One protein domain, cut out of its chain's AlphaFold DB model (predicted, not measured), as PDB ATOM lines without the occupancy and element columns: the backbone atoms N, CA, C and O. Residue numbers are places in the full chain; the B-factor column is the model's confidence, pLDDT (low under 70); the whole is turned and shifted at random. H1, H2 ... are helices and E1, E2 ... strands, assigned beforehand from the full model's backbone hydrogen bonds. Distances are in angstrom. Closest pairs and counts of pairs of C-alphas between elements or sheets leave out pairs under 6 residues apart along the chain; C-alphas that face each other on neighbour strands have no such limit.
ATOM      1  N   ALA A   4      33.364  30.658 -35.420       80.25
ATOM      2  CA  ALA A   4      33.567  31.315 -34.132       80.25
ATOM      3  C   ALA A   4      34.229  32.706 -34.222       80.25
ATOM      4  O   ALA A   4      34.048  33.539 -33.347       80.25
ATOM      5  N   VAL A   5      34.997  32.983 -35.281       83.38
ATOM      6  CA  VAL A   5      35.777  34.228 -35.424       83.38
ATOM      7  C   VAL A   5      35.012  35.301 -36.202       83.38
ATOM      8  O   VAL A   5      35.239  36.492 -36.007       83.38
ATOM      9  N   VAL A   6      34.088  34.877 -37.067       83.12
ATOM     10  CA  VAL A   6      33.260  35.745 -37.915       83.12
ATOM     11  C   VAL A   6      32.545  36.864 -37.142       83.12
ATOM     12  O   VAL A   6      32.627  38.000 -37.605       83.12
ATOM     13  N   PRO A   7      31.889  36.624 -35.985       83.81
ATOM     14  CA  PRO A   7      31.162  37.687 -35.285       83.81
ATOM     15  C   PRO A   7      32.062  38.811 -34.753       83.81
ATOM     16  O   PRO A   7      31.568  39.901 -34.486       83.81
ATOM     17  N   HIS A   8      33.373  38.575 -34.630       83.50
ATOM     18  CA  HIS A   8      34.331  39.548 -34.101       83.50
ATOM     19  C   HIS A   8      35.064  40.342 -35.192       83.50
ATOM     20  O   HIS A   8      35.858  41.227 -34.876       83.50
ATOM     21  N   ILE A   9      34.840  40.032 -36.475       85.25
ATOM     22  CA  ILE A   9      35.515  40.697 -37.594       85.25
ATOM     23  C   ILE A   9      34.491  41.444 -38.437       85.25
ATOM     24  O   ILE A   9      33.718  40.859 -39.194       85.25
ATOM     25  N   HIS A  10      34.536  42.770 -38.345       85.69
ATOM     26  CA  HIS A  10      33.681  43.648 -39.129       85.69
ATOM     27  C   HIS A  10      34.364  44.017 -40.444       85.69
ATOM     28  O   HIS A  10      35.318  44.795 -40.477       85.69
ATOM     29  N   ILE A  11      33.871  43.438 -41.537       84.50
ATOM     30  CA  ILE A  11      34.316  43.745 -42.898       84.50
ATOM     31  C   ILE A  11      33.684  45.075 -43.319       84.50
ATOM     32  O   ILE A  11      32.483  45.279 -43.137       84.50
ATOM     33  N   THR A  12      34.476  45.988 -43.875       81.69
ATOM     34  CA  THR A  12      33.954  47.243 -44.422       81.69
ATOM     35  C   THR A  12      33.382  47.009 -45.824       81.69
ATOM     36  O   THR A  12      33.749  46.070 -46.530       81.69
ATOM     37  N   GLY A  13      32.458  47.871 -46.254       77.25
ATOM     38  CA  GLY A  13      31.910  47.812 -47.616       77.25
ATOM     39  C   GLY A  13      32.915  48.211 -48.706       77.25
ATOM     40  O   GLY A  13      32.652  48.008 -49.892       77.25
ATOM     41  N   GLU A  14      34.059  48.771 -48.314       81.25
ATOM     42  CA  GLU A  14      35.098  49.248 -49.216       81.25
ATOM     43  C   GLU A  14      36.010  48.102 -49.661       81.25
ATOM     44  O   GLU A  14      36.360  47.192 -48.901       81.25
ATOM     45  N   ARG A  15      36.401  48.150 -50.933       81.00
ATOM     46  CA  ARG A  15      37.303  47.180 -51.544       81.00
ATOM     47  C   ARG A  15      38.524  47.886 -52.093       81.00
ATOM     48  O   ARG A  15      38.443  49.035 -52.512       81.00
ATOM     49  N   ASP A  16      39.618  47.147 -52.124       83.44
ATOM     50  CA  ASP A  16      40.854  47.547 -52.784       83.44
ATOM     51  C   ASP A  16      40.620  47.817 -54.289       83.44
ATOM     52  O   ASP A  16      39.641  47.335 -54.868       83.44
ATOM     53  N   GLU A  17      41.522  48.550 -54.945       80.81
ATOM     54  CA  GLU A  17      41.429  48.973 -56.354       80.81
ATOM     55  C   GLU A  17      41.212  47.786 -57.309       80.81
ATOM     56  O   GLU A  17      40.504  47.873 -58.314       80.81
ATOM     57  N   THR A  18      41.754  46.622 -56.942       81.12
ATOM     58  CA  THR A  18      41.610  45.354 -57.670       81.12
ATOM     59  C   THR A  18      40.244  44.673 -57.483       81.12
ATOM     60  O   THR A  18      39.972  43.655 -58.122       81.12
ATOM     61  N   LYS A  19      39.385  45.191 -56.592       77.50
ATOM     62  CA  LYS A  19      38.086  44.648 -56.134       77.50
ATOM     63  C   LYS A  19      38.121  43.224 -55.560       77.50
ATOM     64  O   LYS A  19      37.059  42.647 -55.288       77.50
ATOM     65  N   ARG A  20      39.316  42.659 -55.362       77.44
ATOM     66  CA  ARG A  20      39.527  41.294 -54.855       77.44
ATOM     67  C   ARG A  20      39.595  41.231 -53.332       77.44
ATOM     68  O   ARG A  20      39.124  40.252 -52.765       77.44
ATOM     69  N   ASN A  21      40.113  42.276 -52.692       79.56
ATOM     70  CA  ASN A  21      40.281  42.339 -51.243       79.56
ATOM     71  C   ASN A  21      39.289  43.333 -50.629       79.56
ATOM     72  O   ASN A  21      39.089  44.427 -51.156       79.56
ATOM     73  N   THR A  22      38.665  42.943 -49.522       83.06
ATOM     74  CA  THR A  22      37.808  43.795 -48.684       83.06
ATOM     75  C   THR A  22      38.591  44.258 -47.466       83.06
ATOM     76  O   THR A  22      39.326  43.458 -46.880       83.06
ATOM     77  N   PHE A  23      38.414  45.508 -47.054       86.38
ATOM     78  CA  PHE A  23      39.015  45.991 -45.812       86.38
ATOM     79  C   PHE A  23      38.196  45.534 -44.595       86.38
ATOM     80  O   PHE A  23      37.039  45.132 -44.715       86.38
ATOM     81  N   TYR A  24      38.806  45.541 -43.412       85.81
ATOM     82  CA  TYR A  24      38.140  45.214 -42.151       85.81
ATOM     83  C   TYR A  24      38.507  46.247 -41.085       85.81
ATOM     84  O   TYR A  24      39.593  46.828 -41.119       85.81
ATOM     85  N   MET A  25      37.587  46.501 -40.155       87.69
ATOM     86  CA  MET A  25      37.833  47.391 -39.021       87.69
ATOM     87  C   MET A  25      38.805  46.752 -38.021       87.69
ATOM     88  O   MET A  25      38.875  45.522 -37.952       87.69
ATOM     89  N   PRO A  26      39.527  47.549 -37.209       86.12
ATOM     90  CA  PRO A  26      40.356  47.019 -36.134       86.12
ATOM     91  C   PRO A  26      39.577  46.015 -35.283       86.12
ATOM     92  O   PRO A  26      38.482  46.304 -34.803       86.12
ATOM     93  N   ILE A  27      40.141  44.820 -35.131       87.06
ATOM     94  CA  ILE A  27      39.481  43.730 -34.421       87.06
ATOM     95  C   ILE A  27      39.580  44.009 -32.921       87.06
ATOM     96  O   ILE A  27      40.680  44.085 -32.373       87.06
ATOM     97  N   ILE A  28      38.428  44.147 -32.266       87.44
ATOM     98  CA  ILE A  28      38.313  44.290 -30.814       87.44
ATOM     99  C   ILE A  28      37.596  43.046 -30.300       87.44
ATOM    100  O   ILE A  28      36.453  42.786 -30.667       87.44
ATOM    101  N   TYR A  29      38.282  42.268 -29.466       86.56
ATOM    102  CA  TYR A  29      37.734  41.051 -28.875       86.56
ATOM    103  C   TYR A  29      37.466  41.274 -27.378       86.56
ATOM    104  O   TYR A  29      38.434  41.446 -26.627       86.56
ATOM    105  N   PRO A  30      36.197  41.282 -26.928       86.19
ATOM    106  CA  PRO A  30      35.878  41.299 -25.505       86.19
ATOM    107  C   PRO A  30      36.255  39.944 -24.897       86.19
ATOM    108  O   PRO A  30      35.745  38.901 -25.306       86.19
ATOM    109  N   ASN A  31      37.204  39.946 -23.961       83.00
ATOM    110  CA  ASN A  31      37.710  38.722 -23.347       83.00
ATOM    111  C   ASN A  31      37.174  38.539 -21.926       83.00
ATOM    112  O   ASN A  31      37.914  38.699 -20.959       83.00
ATOM    113  N   ASP A  32      35.917  38.122 -21.829       80.00
ATOM    114  CA  ASP A  32      35.271  37.808 -20.548       80.00
ATOM    115  C   ASP A  32      35.427  36.323 -20.173       80.00
ATOM    116  O   ASP A  32      34.862  35.839 -19.194       80.00
ATOM    117  N   PHE A  33      36.195  35.555 -20.958       76.94
ATOM    118  CA  PHE A  33      36.325  34.109 -20.772       76.94
ATOM    119  C   PHE A  33      36.885  33.750 -19.391       76.94
ATOM    120  O   PHE A  33      36.411  32.800 -18.774       76.94
ATOM    121  N   TRP A  34      37.856  34.522 -18.904       79.56
ATOM    122  CA  TRP A  34      38.549  34.264 -17.640       79.56
ATOM    123  C   TRP A  34      37.868  34.875 -16.415       79.56
ATOM    124  O   TRP A  34      38.378  34.710 -15.311       79.56
ATOM    125  N   HIS A  35      36.749  35.576 -16.597       82.31
ATOM    126  CA  HIS A  35      35.956  36.053 -15.474       82.31
ATOM    127  C   HIS A  35      35.140  34.886 -14.919       82.31
ATOM    128  O   HIS A  35      34.420  34.206 -15.662       82.31
ATOM    129  N   LEU A  36      35.319  34.646 -13.622       80.38
ATOM    130  CA  LEU A  36      34.534  33.687 -12.853       80.38
ATOM    131  C   LEU A  36      33.300  34.389 -12.298       80.38
ATOM    132  O   LEU A  36      33.374  35.561 -11.927       80.38
ATOM    133  N   ARG A  37      32.189  33.669 -12.161       75.94
ATOM    134  CA  ARG A  37      30.959  34.228 -11.573       75.94
ATOM    135  C   ARG A  37      31.154  34.742 -10.152       75.94
ATOM    136  O   ARG A  37      30.566  35.749  -9.786       75.94
ATOM    137  N   GLU A  38      32.016  34.094  -9.369       73.31
ATOM    138  CA  GLU A  38      32.365  34.542  -8.009       73.31
ATOM    139  C   GLU A  38      33.004  35.947  -7.982       73.31
ATOM    140  O   GLU A  38      33.022  36.600  -6.941       73.31
ATOM    141  N   GLN A  39      33.536  36.419  -9.115       77.19
ATOM    142  CA  GLN A  39      34.147  37.744  -9.264       77.19
ATOM    143  C   GLN A  39      33.148  38.803  -9.755       77.19
ATOM    144  O   GLN A  39      33.488  39.987  -9.808       77.19
ATOM    145  N   GLU A  40      31.934  38.401 -10.141       76.56
ATOM    146  CA  GLU A  40      30.887  39.314 -10.589       76.56
ATOM    147  C   GLU A  40      30.207  39.978  -9.384       76.56
ATOM    148  O   GLU A  40      29.950  39.355  -8.354       76.56
ATOM    149  N   PHE A  41      29.892  41.268  -9.510       72.44
ATOM    150  CA  PHE A  41      29.146  42.001  -8.491       72.44
ATOM    151  C   PHE A  41      27.659  42.009  -8.835       72.44
ATOM    152  O   PHE A  41      27.266  42.415  -9.931       72.44
ATOM    153  N   GLU A  42      26.813  41.632  -7.877       71.06
ATOM    154  CA  GLU A  42      25.372  41.801  -8.027       71.06
ATOM    155  C   GLU A  42      25.014  43.294  -8.050       71.06
ATOM    156  O   GLU A  42      25.253  44.034  -7.092       71.06
ATOM    157  N   ILE A  43      24.382  43.735  -9.141       68.44
ATOM    158  CA  ILE A  43      23.965  45.136  -9.332       68.44
ATOM    159  C   ILE A  43      23.002  45.582  -8.218       68.44
ATOM    160  O   ILE A  43      23.061  46.712  -7.740       68.44
ATOM    161  N   ASN A  44      22.135  44.676  -7.754       65.19
ATOM    162  CA  ASN A  44      21.178  44.966  -6.684       65.19
ATOM    163  C   ASN A  44      21.859  45.126  -5.315       65.19
ATOM    164  O   ASN A  44      21.377  45.901  -4.495       65.19
ATOM    165  N   ALA A  45      22.984  44.443  -5.080       61.00
ATOM    166  CA  ALA A  45      23.767  44.562  -3.848       61.00
ATOM    167  C   ALA A  45      24.637  45.831  -3.814       61.00
ATOM    168  O   ALA A  45      25.073  46.256  -2.747       61.00
ATOM    169  N   THR A  46      24.886  46.448  -4.973       58.69
ATOM    170  CA  THR A  46      25.605  47.726  -5.090       58.69
ATOM    171  C   THR A  46      24.683  48.942  -4.995       58.69
ATOM    172  O   THR A  46      25.184  50.062  -4.889       58.69
ATOM    173  N   TYR A  47      23.356  48.755  -5.000       61.16
ATOM    174  CA  TYR A  47      22.406  49.842  -4.768       61.16
ATOM    175  C   TYR A  47      22.470  50.267  -3.294       61.16
ATOM    176  O   TYR A  47      22.184  49.451  -2.414       61.16
ATOM    177  N   PRO A  48      22.846  51.516  -2.986       63.09
ATOM    178  CA  PRO A  48      22.895  51.946  -1.603       63.09
ATOM    179  C   PRO A  48      21.489  51.978  -0.992       63.09
ATOM    180  O   PRO A  48      20.521  52.392  -1.630       63.09
ATOM    181  N   ALA A  49      21.373  51.550   0.266       64.00
ATOM    182  CA  ALA A  49      20.105  51.575   1.000       64.00
ATOM    183  C   ALA A  49      19.598  53.011   1.255       64.00
ATOM    184  O   ALA A  49      18.406  53.211   1.495       64.00
ATOM    185  N   ASP A  50      20.490  54.007   1.192       64.81
ATOM    186  CA  ASP A  50      20.163  55.430   1.279       64.81
ATOM    187  C   ASP A  50      20.037  56.051  -0.133       64.81
ATOM    188  O   ASP A  50      21.012  56.057  -0.890       64.81
ATOM    189  N   PRO A  51      18.884  56.651  -0.495       66.88
ATOM    190  CA  PRO A  51      18.675  57.354  -1.766       66.88
ATOM    191  C   PRO A  51      19.657  58.502  -2.064       66.88
ATOM    192  O   PRO A  51      19.649  59.040  -3.172       66.88
ATOM    193  N   LYS A  52      20.447  58.945  -1.077       65.00
ATOM    194  CA  LYS A  52      21.432  60.029  -1.214       65.00
ATOM    195  C   LYS A  52      22.849  59.548  -1.522       65.00
ATOM    196  O   LYS A  52      23.692  60.370  -1.889       65.00
ATOM    197  N   GLU A  53      23.129  58.260  -1.372       66.88
ATOM    198  CA  GLU A  53      24.432  57.695  -1.702       66.88
ATOM    199  C   GLU A  53      24.542  57.462  -3.215       66.88
ATOM    200  O   GLU A  53      23.613  57.016  -3.890       66.88
ATOM    201  N   LYS A  54      25.698  57.808  -3.789       62.41
ATOM    202  CA  LYS A  54      25.965  57.578  -5.211       62.41
ATOM    203  C   LYS A  54      26.221  56.092  -5.436       62.41
ATOM    204  O   LYS A  54      27.115  55.531  -4.813       62.41
ATOM    205  N   LEU A  55      25.522  55.497  -6.401       67.38
ATOM    206  CA  LEU A  55      25.896  54.204  -6.970       67.38
ATOM    207  C   LEU A  55      27.321  54.308  -7.542       67.38
ATOM    208  O   LEU A  55      27.544  55.016  -8.529       67.38
ATOM    209  N   VAL A  56      28.286  53.630  -6.923       64.75
ATOM    210  CA  VAL A  56      29.663  53.539  -7.427       64.75
ATOM    211  C   VAL A  56      29.855  52.143  -8.005       64.75
ATOM    212  O   VAL A  56      30.064  51.190  -7.266       64.75
ATOM    213  N   MET A  57      29.785  52.022  -9.333       69.75
ATOM    214  CA  MET A  57      30.188  50.803 -10.039       69.75
ATOM    215  C   MET A  57      31.626  50.968 -10.548       69.75
ATOM    216  O   MET A  57      31.839  51.724 -11.503       69.75
ATOM    217  N   PRO A  58      32.630  50.321  -9.929       71.25
ATOM    218  CA  PRO A  58      34.004  50.390 -10.408       71.25
ATOM    219  C   PRO A  58      34.146  49.587 -11.709       71.25
ATOM    220  O   PRO A  58      34.235  48.363 -11.690       71.25
ATOM    221  N   LEU A  59      34.170  50.277 -12.852       76.81
ATOM    222  CA  LEU A  59      34.461  49.673 -14.154       76.81
ATOM    223  C   LEU A  59      35.949  49.840 -14.487       76.81
ATOM    224  O   LEU A  59      36.408  50.950 -14.757       76.81
ATOM    225  N   THR A  60      36.688  48.730 -14.513       80.94
ATOM    226  CA  THR A  60      38.096  48.698 -14.938       80.94
ATOM    227  C   THR A  60      38.188  48.095 -16.335       80.94
ATOM    228  O   THR A  60      37.882  46.920 -16.519       80.94
ATOM    229  N   ILE A  61      38.627  48.880 -17.323       84.81
ATOM    230  CA  ILE A  61      38.822  48.408 -18.701       84.81
ATOM    231  C   ILE A  61      40.321  48.277 -18.969       84.81
ATOM    232  O   ILE A  61      41.046  49.270 -18.963       84.81
ATOM    233  N   ASN A  62      40.776  47.052 -19.233       86.19
ATOM    234  CA  ASN A  62      42.174  46.753 -19.536       86.19
ATOM    235  C   ASN A  62      42.356  46.483 -21.035       86.19
ATOM    236  O   ASN A  62      41.752  45.564 -21.588       86.19
ATOM    237  N   PHE A  63      43.222  47.262 -21.689       88.75
ATOM    238  CA  PHE A  63      43.559  47.085 -23.102       88.75
ATOM    239  C   PHE A  63      44.926  46.422 -23.249       88.75
ATOM    240  O   PHE A  63      45.939  46.958 -22.798       88.75
ATOM    241  N   HIS A  64      44.968  45.277 -23.929       88.69
ATOM    242  CA  HIS A  64      46.209  44.558 -24.211       88.69
ATOM    243  C   HIS A  64      46.246  44.075 -25.665       88.69
ATOM    244  O   HIS A  64      45.225  43.605 -26.174       88.69
ATOM    245  N   PRO A  65      47.407  44.138 -26.342       90.75
ATOM    246  CA  PRO A  65      47.551  43.547 -27.663       90.75
ATOM    247  C   PRO A  65      47.437  42.017 -27.570       90.75
ATOM    248  O   PRO A  65      48.021  41.382 -26.691       90.75
ATOM    249  N   MET A  66      46.697  41.415 -28.500       88.50
ATOM    250  CA  MET A  66      46.487  39.970 -28.580       88.50
ATOM    251  C   MET A  66      46.860  39.472 -29.977       88.50
ATOM    252  O   MET A  66      46.533  40.109 -30.976       88.50
ATOM    253  N   SER A  67      47.542  38.327 -30.063       91.12
ATOM    254  CA  SER A  67      47.806  37.697 -31.357       91.12
ATOM    255  C   SER A  67      46.523  37.117 -31.952       91.12
ATOM    256  O   SER A  67      45.646  36.634 -31.233       91.12
ATOM    257  N   TYR A  68      46.438  37.101 -33.282       87.75
ATOM    258  CA  TYR A  68      45.273  36.562 -33.985       87.75
ATOM    259  C   TYR A  68      45.006  35.092 -33.625       87.75
ATOM    260  O   TYR A  68      43.873  34.732 -33.336       87.75
ATOM    261  N   THR A  69      46.043  34.251 -33.528       88.88
ATOM    262  CA  THR A  69      45.897  32.840 -33.122       88.88
ATOM    263  C   THR A  69      45.300  32.697 -31.722       88.88
ATOM    264  O   THR A  69      44.423  31.865 -31.507       88.88
ATOM    265  N   LYS A  70      45.738  33.527 -30.767       88.00
ATOM    266  CA  LYS A  70      45.203  33.513 -29.399       88.00
ATOM    267  C   LYS A  70      43.727  33.918 -29.387       88.00
ATOM    268  O   LYS A  70      42.924  33.254 -28.740       88.00
ATOM    269  N   MET A  71      43.365  34.931 -30.173       88.75
ATOM    270  CA  MET A  71      41.973  35.338 -30.367       88.75
ATOM    271  C   MET A  71      41.127  34.216 -30.986       88.75
ATOM    272  O   MET A  71      40.024  33.961 -30.519       88.75
ATOM    273  N   GLN A  72      41.640  33.504 -31.996       88.81
ATOM    274  CA  GLN A  72      40.929  32.375 -32.606       88.81
ATOM    275  C   GLN A  72      40.655  31.247 -31.606       88.81
ATOM    276  O   GLN A  72      39.565  30.675 -31.623       88.81
ATOM    277  N   ILE A  73      41.625  30.937 -30.742       88.31
ATOM    278  CA  ILE A  73      41.458  29.940 -29.678       88.31
ATOM    279  C   ILE A  73      40.357  30.390 -28.716       88.31
ATOM    280  O   ILE A  73      39.427  29.626 -28.474       88.31
ATOM    281  N   TYR A  74      40.408  31.630 -28.224       87.56
ATOM    282  CA  TYR A  74      39.396  32.143 -27.296       87.56
ATOM    283  C   TYR A  74      38.002  32.205 -27.907       87.56
ATOM    284  O   TYR A  74      37.060  31.736 -27.278       87.56
ATOM    285  N   ALA A  75      37.879  32.673 -29.147       88.12
ATOM    286  CA  ALA A  75      36.609  32.681 -29.856       88.12
ATOM    287  C   ALA A  75      36.050  31.256 -30.028       88.12
ATOM    288  O   ALA A  75      34.863  31.023 -29.823       88.12
ATOM    289  N   SER A  76      36.907  30.278 -30.349       88.38
ATOM    290  CA  SER A  76      36.492  28.876 -30.515       88.38
ATOM    291  C   SER A  76      36.056  28.235 -29.197       88.38
ATOM    292  O   SER A  76      35.052  27.525 -29.168       88.38
ATOM    293  N   ILE A  77      36.782  28.495 -28.105       85.94
ATOM    294  CA  ILE A  77      36.415  28.009 -26.769       85.94
ATOM    295  C   ILE A  77      35.116  28.677 -26.303       85.94
ATOM    296  O   ILE A  77      34.214  27.982 -25.847       85.94
ATOM    297  N   GLY A  78      34.991  29.998 -26.465       84.44
ATOM    298  CA  GLY A  78      33.786  30.752 -26.117       84.44
ATOM    299  C   GLY A  78      32.556  30.247 -26.867       84.44
ATOM    300  O   GLY A  78      31.538  29.961 -26.244       84.44
ATOM    301  N   PHE A  79      32.683  30.024 -28.178       85.88
ATOM    302  CA  PHE A  79      31.633  29.410 -28.992       85.88
ATOM    303  C   PHE A  79      31.256  28.008 -28.488       85.88
ATOM    304  O   PHE A  79      30.075  27.693 -28.368       85.88
ATOM    305  N   GLY A  80      32.245  27.172 -28.148       85.94
ATOM    306  CA  GLY A  80      32.001  25.840 -27.589       85.94
ATOM    307  C   GLY A  80      31.256  25.875 -26.253       85.94
ATOM    308  O   GLY A  80      30.360  25.068 -26.035       85.94
ATOM    309  N   PHE A  81      31.581  26.830 -25.382       82.62
ATOM    310  CA  PHE A  81      30.903  27.027 -24.096       82.62
ATOM    311  C   PHE A  81      29.475  27.552 -24.270       82.62
ATOM    312  O   PHE A  81      28.566  27.103 -23.574       82.62
ATOM    313  N   GLU A  82      29.256  28.479 -25.203       83.00
ATOM    314  CA  GLU A  82      27.918  28.976 -25.528       83.00
ATOM    315  C   GLU A  82      27.031  27.851 -26.080       83.00
ATOM    316  O   GLU A  82      25.877  27.703 -25.676       83.00
ATOM    317  N   GLU A  83      27.584  27.012 -26.955       84.56
ATOM    318  CA  GLU A  83      26.895  25.843 -27.498       84.56
ATOM    319  C   GLU A  83      26.636  24.776 -26.423       84.56
ATOM    320  O   GLU A  83      25.559  24.182 -26.378       84.56
ATOM    321  N   ALA A  84      27.582  24.553 -25.512       81.19
ATOM    322  CA  ALA A  84      27.402  23.659 -24.374       81.19
ATOM    323  C   ALA A  84      26.276  24.134 -23.440       81.19
ATOM    324  O   ALA A  84      25.413  23.344 -23.056       81.19
ATOM    325  N   SER A  85      26.229  25.438 -23.150       79.50
ATOM    326  CA  SER A  85      25.146  26.072 -22.388       79.50
ATOM    327  C   SER A  85      23.787  25.889 -23.078       79.50
ATOM    328  O   SER A  85      22.814  25.476 -22.443       79.50
ATOM    329  N   LYS A  86      23.717  26.086 -24.404       82.50
ATOM    330  CA  LYS A  86      22.500  25.828 -25.203       82.50
ATOM    331  C   LYS A  86      22.055  24.367 -25.156       82.50
ATOM    332  O   LYS A  86      20.856  24.101 -25.162       82.50
ATOM    333  N   ASN A  87      23.001  23.434 -25.073       77.69
ATOM    334  CA  ASN A  87      22.739  22.000 -24.947       77.69
ATOM    335  C   ASN A  87      22.457  21.547 -23.500       77.69
ATOM    336  O   ASN A  87      22.411  20.349 -23.229       77.69
ATOM    337  N   GLY A  88      22.221  22.487 -22.579       67.19
ATOM    338  CA  GLY A  88      21.776  22.195 -21.217       67.19
ATOM    339  C   GLY A  88      22.900  21.943 -20.217       67.19
ATOM    340  O   GLY A  88      22.609  21.527 -19.097       67.19
ATOM    341  N   GLN A  89      24.162  22.202 -20.579       72.12
ATOM    342  CA  GLN A  89      25.243  22.188 -19.598       72.12
ATOM    343  C   GLN A  89      25.058  23.350 -18.617       72.12
ATOM    344  O   GLN A  89      24.821  24.491 -19.025       72.12
ATOM    345  N   SER A  90      25.128  23.063 -17.315       68.19
ATOM    346  CA  SER A  90      24.866  24.082 -16.301       68.19
ATOM    347  C   SER A  90      25.926  25.187 -16.352       68.19
ATOM    348  O   SER A  90      27.114  24.951 -16.577       68.19
ATOM    349  N   ALA A  91      25.505  26.429 -16.112       71.25
ATOM    350  CA  ALA A  91      26.439  27.549 -16.060       71.25
ATOM    351  C   ALA A  91      27.453  27.415 -14.904       71.25
ATOM    352  O   ALA A  91      28.546  27.963 -15.003       71.25
ATOM    353  N   GLY A  92      27.112  26.668 -13.845       69.62
ATOM    354  CA  GLY A  92      28.035  26.316 -12.763       69.62
ATOM    355  C   GLY A  92      29.145  25.364 -13.215       69.62
ATOM    356  O   GLY A  92      30.304  25.596 -12.895       69.62
ATOM    357  N   GLU A  93      28.837  24.354 -14.037       68.81
ATOM    358  CA  GLU A  93      29.863  23.471 -14.616       68.81
ATOM    359  C   GLU A  93      30.853  24.229 -15.500       68.81
ATOM    360  O   GLU A  93      32.060  24.002 -15.427       68.81
ATOM    361  N   LEU A  94      30.351  25.128 -16.350       75.31
ATOM    362  CA  LEU A  94      31.210  25.931 -17.217       75.31
ATOM    363  C   LEU A  94      32.127  26.845 -16.392       75.31
ATOM    364  O   LEU A  94      33.303  26.993 -16.725       75.31
ATOM    365  N   ASP A  95      31.617  27.422 -15.304       77.50
ATOM    366  CA  ASP A  95      32.407  28.246 -14.387       77.50
ATOM    367  C   ASP A  95      33.466  27.424 -13.636       77.50
ATOM    368  O   ASP A  95      34.618  27.838 -13.541       77.50
ATOM    369  N   GLU A  96      33.134  26.201 -13.215       73.06
ATOM    370  CA  GLU A  96      34.083  25.274 -12.592       73.06
ATOM    371  C   GLU A  96      35.205  24.869 -13.563       73.06
ATOM    372  O   GLU A  96      36.375  24.837 -13.182       73.06
ATOM    373  N   ILE A  97      34.892  24.620 -14.843       76.81
ATOM    374  CA  ILE A  97      35.910  24.346 -15.873       76.81
ATOM    375  C   ILE A  97      36.825  25.558 -16.064       76.81
ATOM    376  O   ILE A  97      38.046  25.395 -16.141       76.81
ATOM    377  N   LYS A  98      36.266  26.774 -16.117       78.50
ATOM    378  CA  LYS A  98      37.067  28.005 -16.177       78.50
ATOM    379  C   LYS A  98      37.961  28.129 -14.951       78.50
ATOM    380  O   LYS A  98      39.156  28.363 -15.112       78.50
ATOM    381  N   ARG A  99      37.420  27.913 -13.750       76.31
ATOM    382  CA  ARG A  99      38.179  27.967 -12.499       76.31
ATOM    383  C   ARG A  99      39.320  26.964 -12.509       76.31
ATOM    384  O   ARG A  99      40.451  27.337 -12.222       76.31
ATOM    385  N   MET A 100      39.065  25.723 -12.924       74.12
ATOM    386  CA  MET A 100      40.117  24.722 -13.081       74.12
ATOM    387  C   MET A 100      41.204  25.213 -14.046       74.12
ATOM    388  O   MET A 100      42.379  25.178 -13.709       74.12
ATOM    389  N   LEU A 101      40.844  25.746 -15.216       77.62
ATOM    390  CA  LEU A 101      41.823  26.239 -16.195       77.62
ATOM    391  C   LEU A 101      42.635  27.454 -15.716       77.62
ATOM    392  O   LEU A 101      43.783  27.603 -16.135       77.62
ATOM    393  N   VAL A 102      42.057  28.321 -14.878       77.56
ATOM    394  CA  VAL A 102      42.713  29.535 -14.357       77.56
ATOM    395  C   VAL A 102      43.568  29.236 -13.132       77.56
ATOM    396  O   VAL A 102      44.700  29.705 -13.035       77.56
ATOM    397  N   GLU A 103      43.017  28.484 -12.185       73.38
ATOM    398  CA  GLU A 103      43.558  28.364 -10.830       73.38
ATOM    399  C   GLU A 103      44.359  27.075 -10.619       73.38
ATOM    400  O   GLU A 103      45.114  26.965  -9.652       73.38
ATOM    401  N   THR A 104      44.236  26.087 -11.513       72.88
ATOM    402  CA  THR A 104      44.858  24.769 -11.329       72.88
ATOM    403  C   THR A 104      46.168  24.631 -12.097       72.88
ATOM    404  O   THR A 104      46.312  25.057 -13.241       72.88
TER     405      THR A 104
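AT A GLANCE: This is residues 4 to 104 of the 344 residues of the protein "Related to cleft lip and palate transmembrane protein 1 (CLPTM1)" of Serendipita indica (strain DSM 11827) (UniProt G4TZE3). There is little regular structure: the hairpin E1 and E2 lies at one end, the long loop of residues 25 to 67 reaches to the other end and back, and helices H1 and H2 lie to one side. The 101 printed residues hold E1, E2, H1, H2 in that order, strands antiparallel, mostly helix, with 40 residues in named elements. The whole is only just loose, close to extended, with a radius of gyration of the C-alphas of 19.0 A and spans of 63 by 37 by 25 A.

IN THESE COORDINATES: Find C-alpha 11 at (34.316, 43.745, -42.898), where E1, residues 11 to 15, begins; E2 is residues 22 to 24. H1, residues 68 to 86, runs 26.7 A; H2, residues 91 to 103, runs 17.9 A to C-alpha 103 at (43.558, 28.364, -10.830).

HOW THE PARTS SIT: Look between E1 and E2: N 12 and O 23 are within hydrogen-bond range, 2.8 A. The helical hairpin H1 and H2 only just touch, with 3 pairs of C-alphas within 8 A, closest Ser 85 and Ala 91, 6.6 A, at a shallow tilt of 31 degrees, opposite ways. In H1 and H2 every O i to N i+4 pair is within hydrogen-bond range. E1 is apart from both helices.

THE WHOLE: The farthest C-alphas, Thr 18 and Asp 50, are 63.5 A apart. The printed part has no cut; the link E2 to H1 is long. See pLDDT under 70 at residues 43 to 57, 88, 90 and 92 to 93.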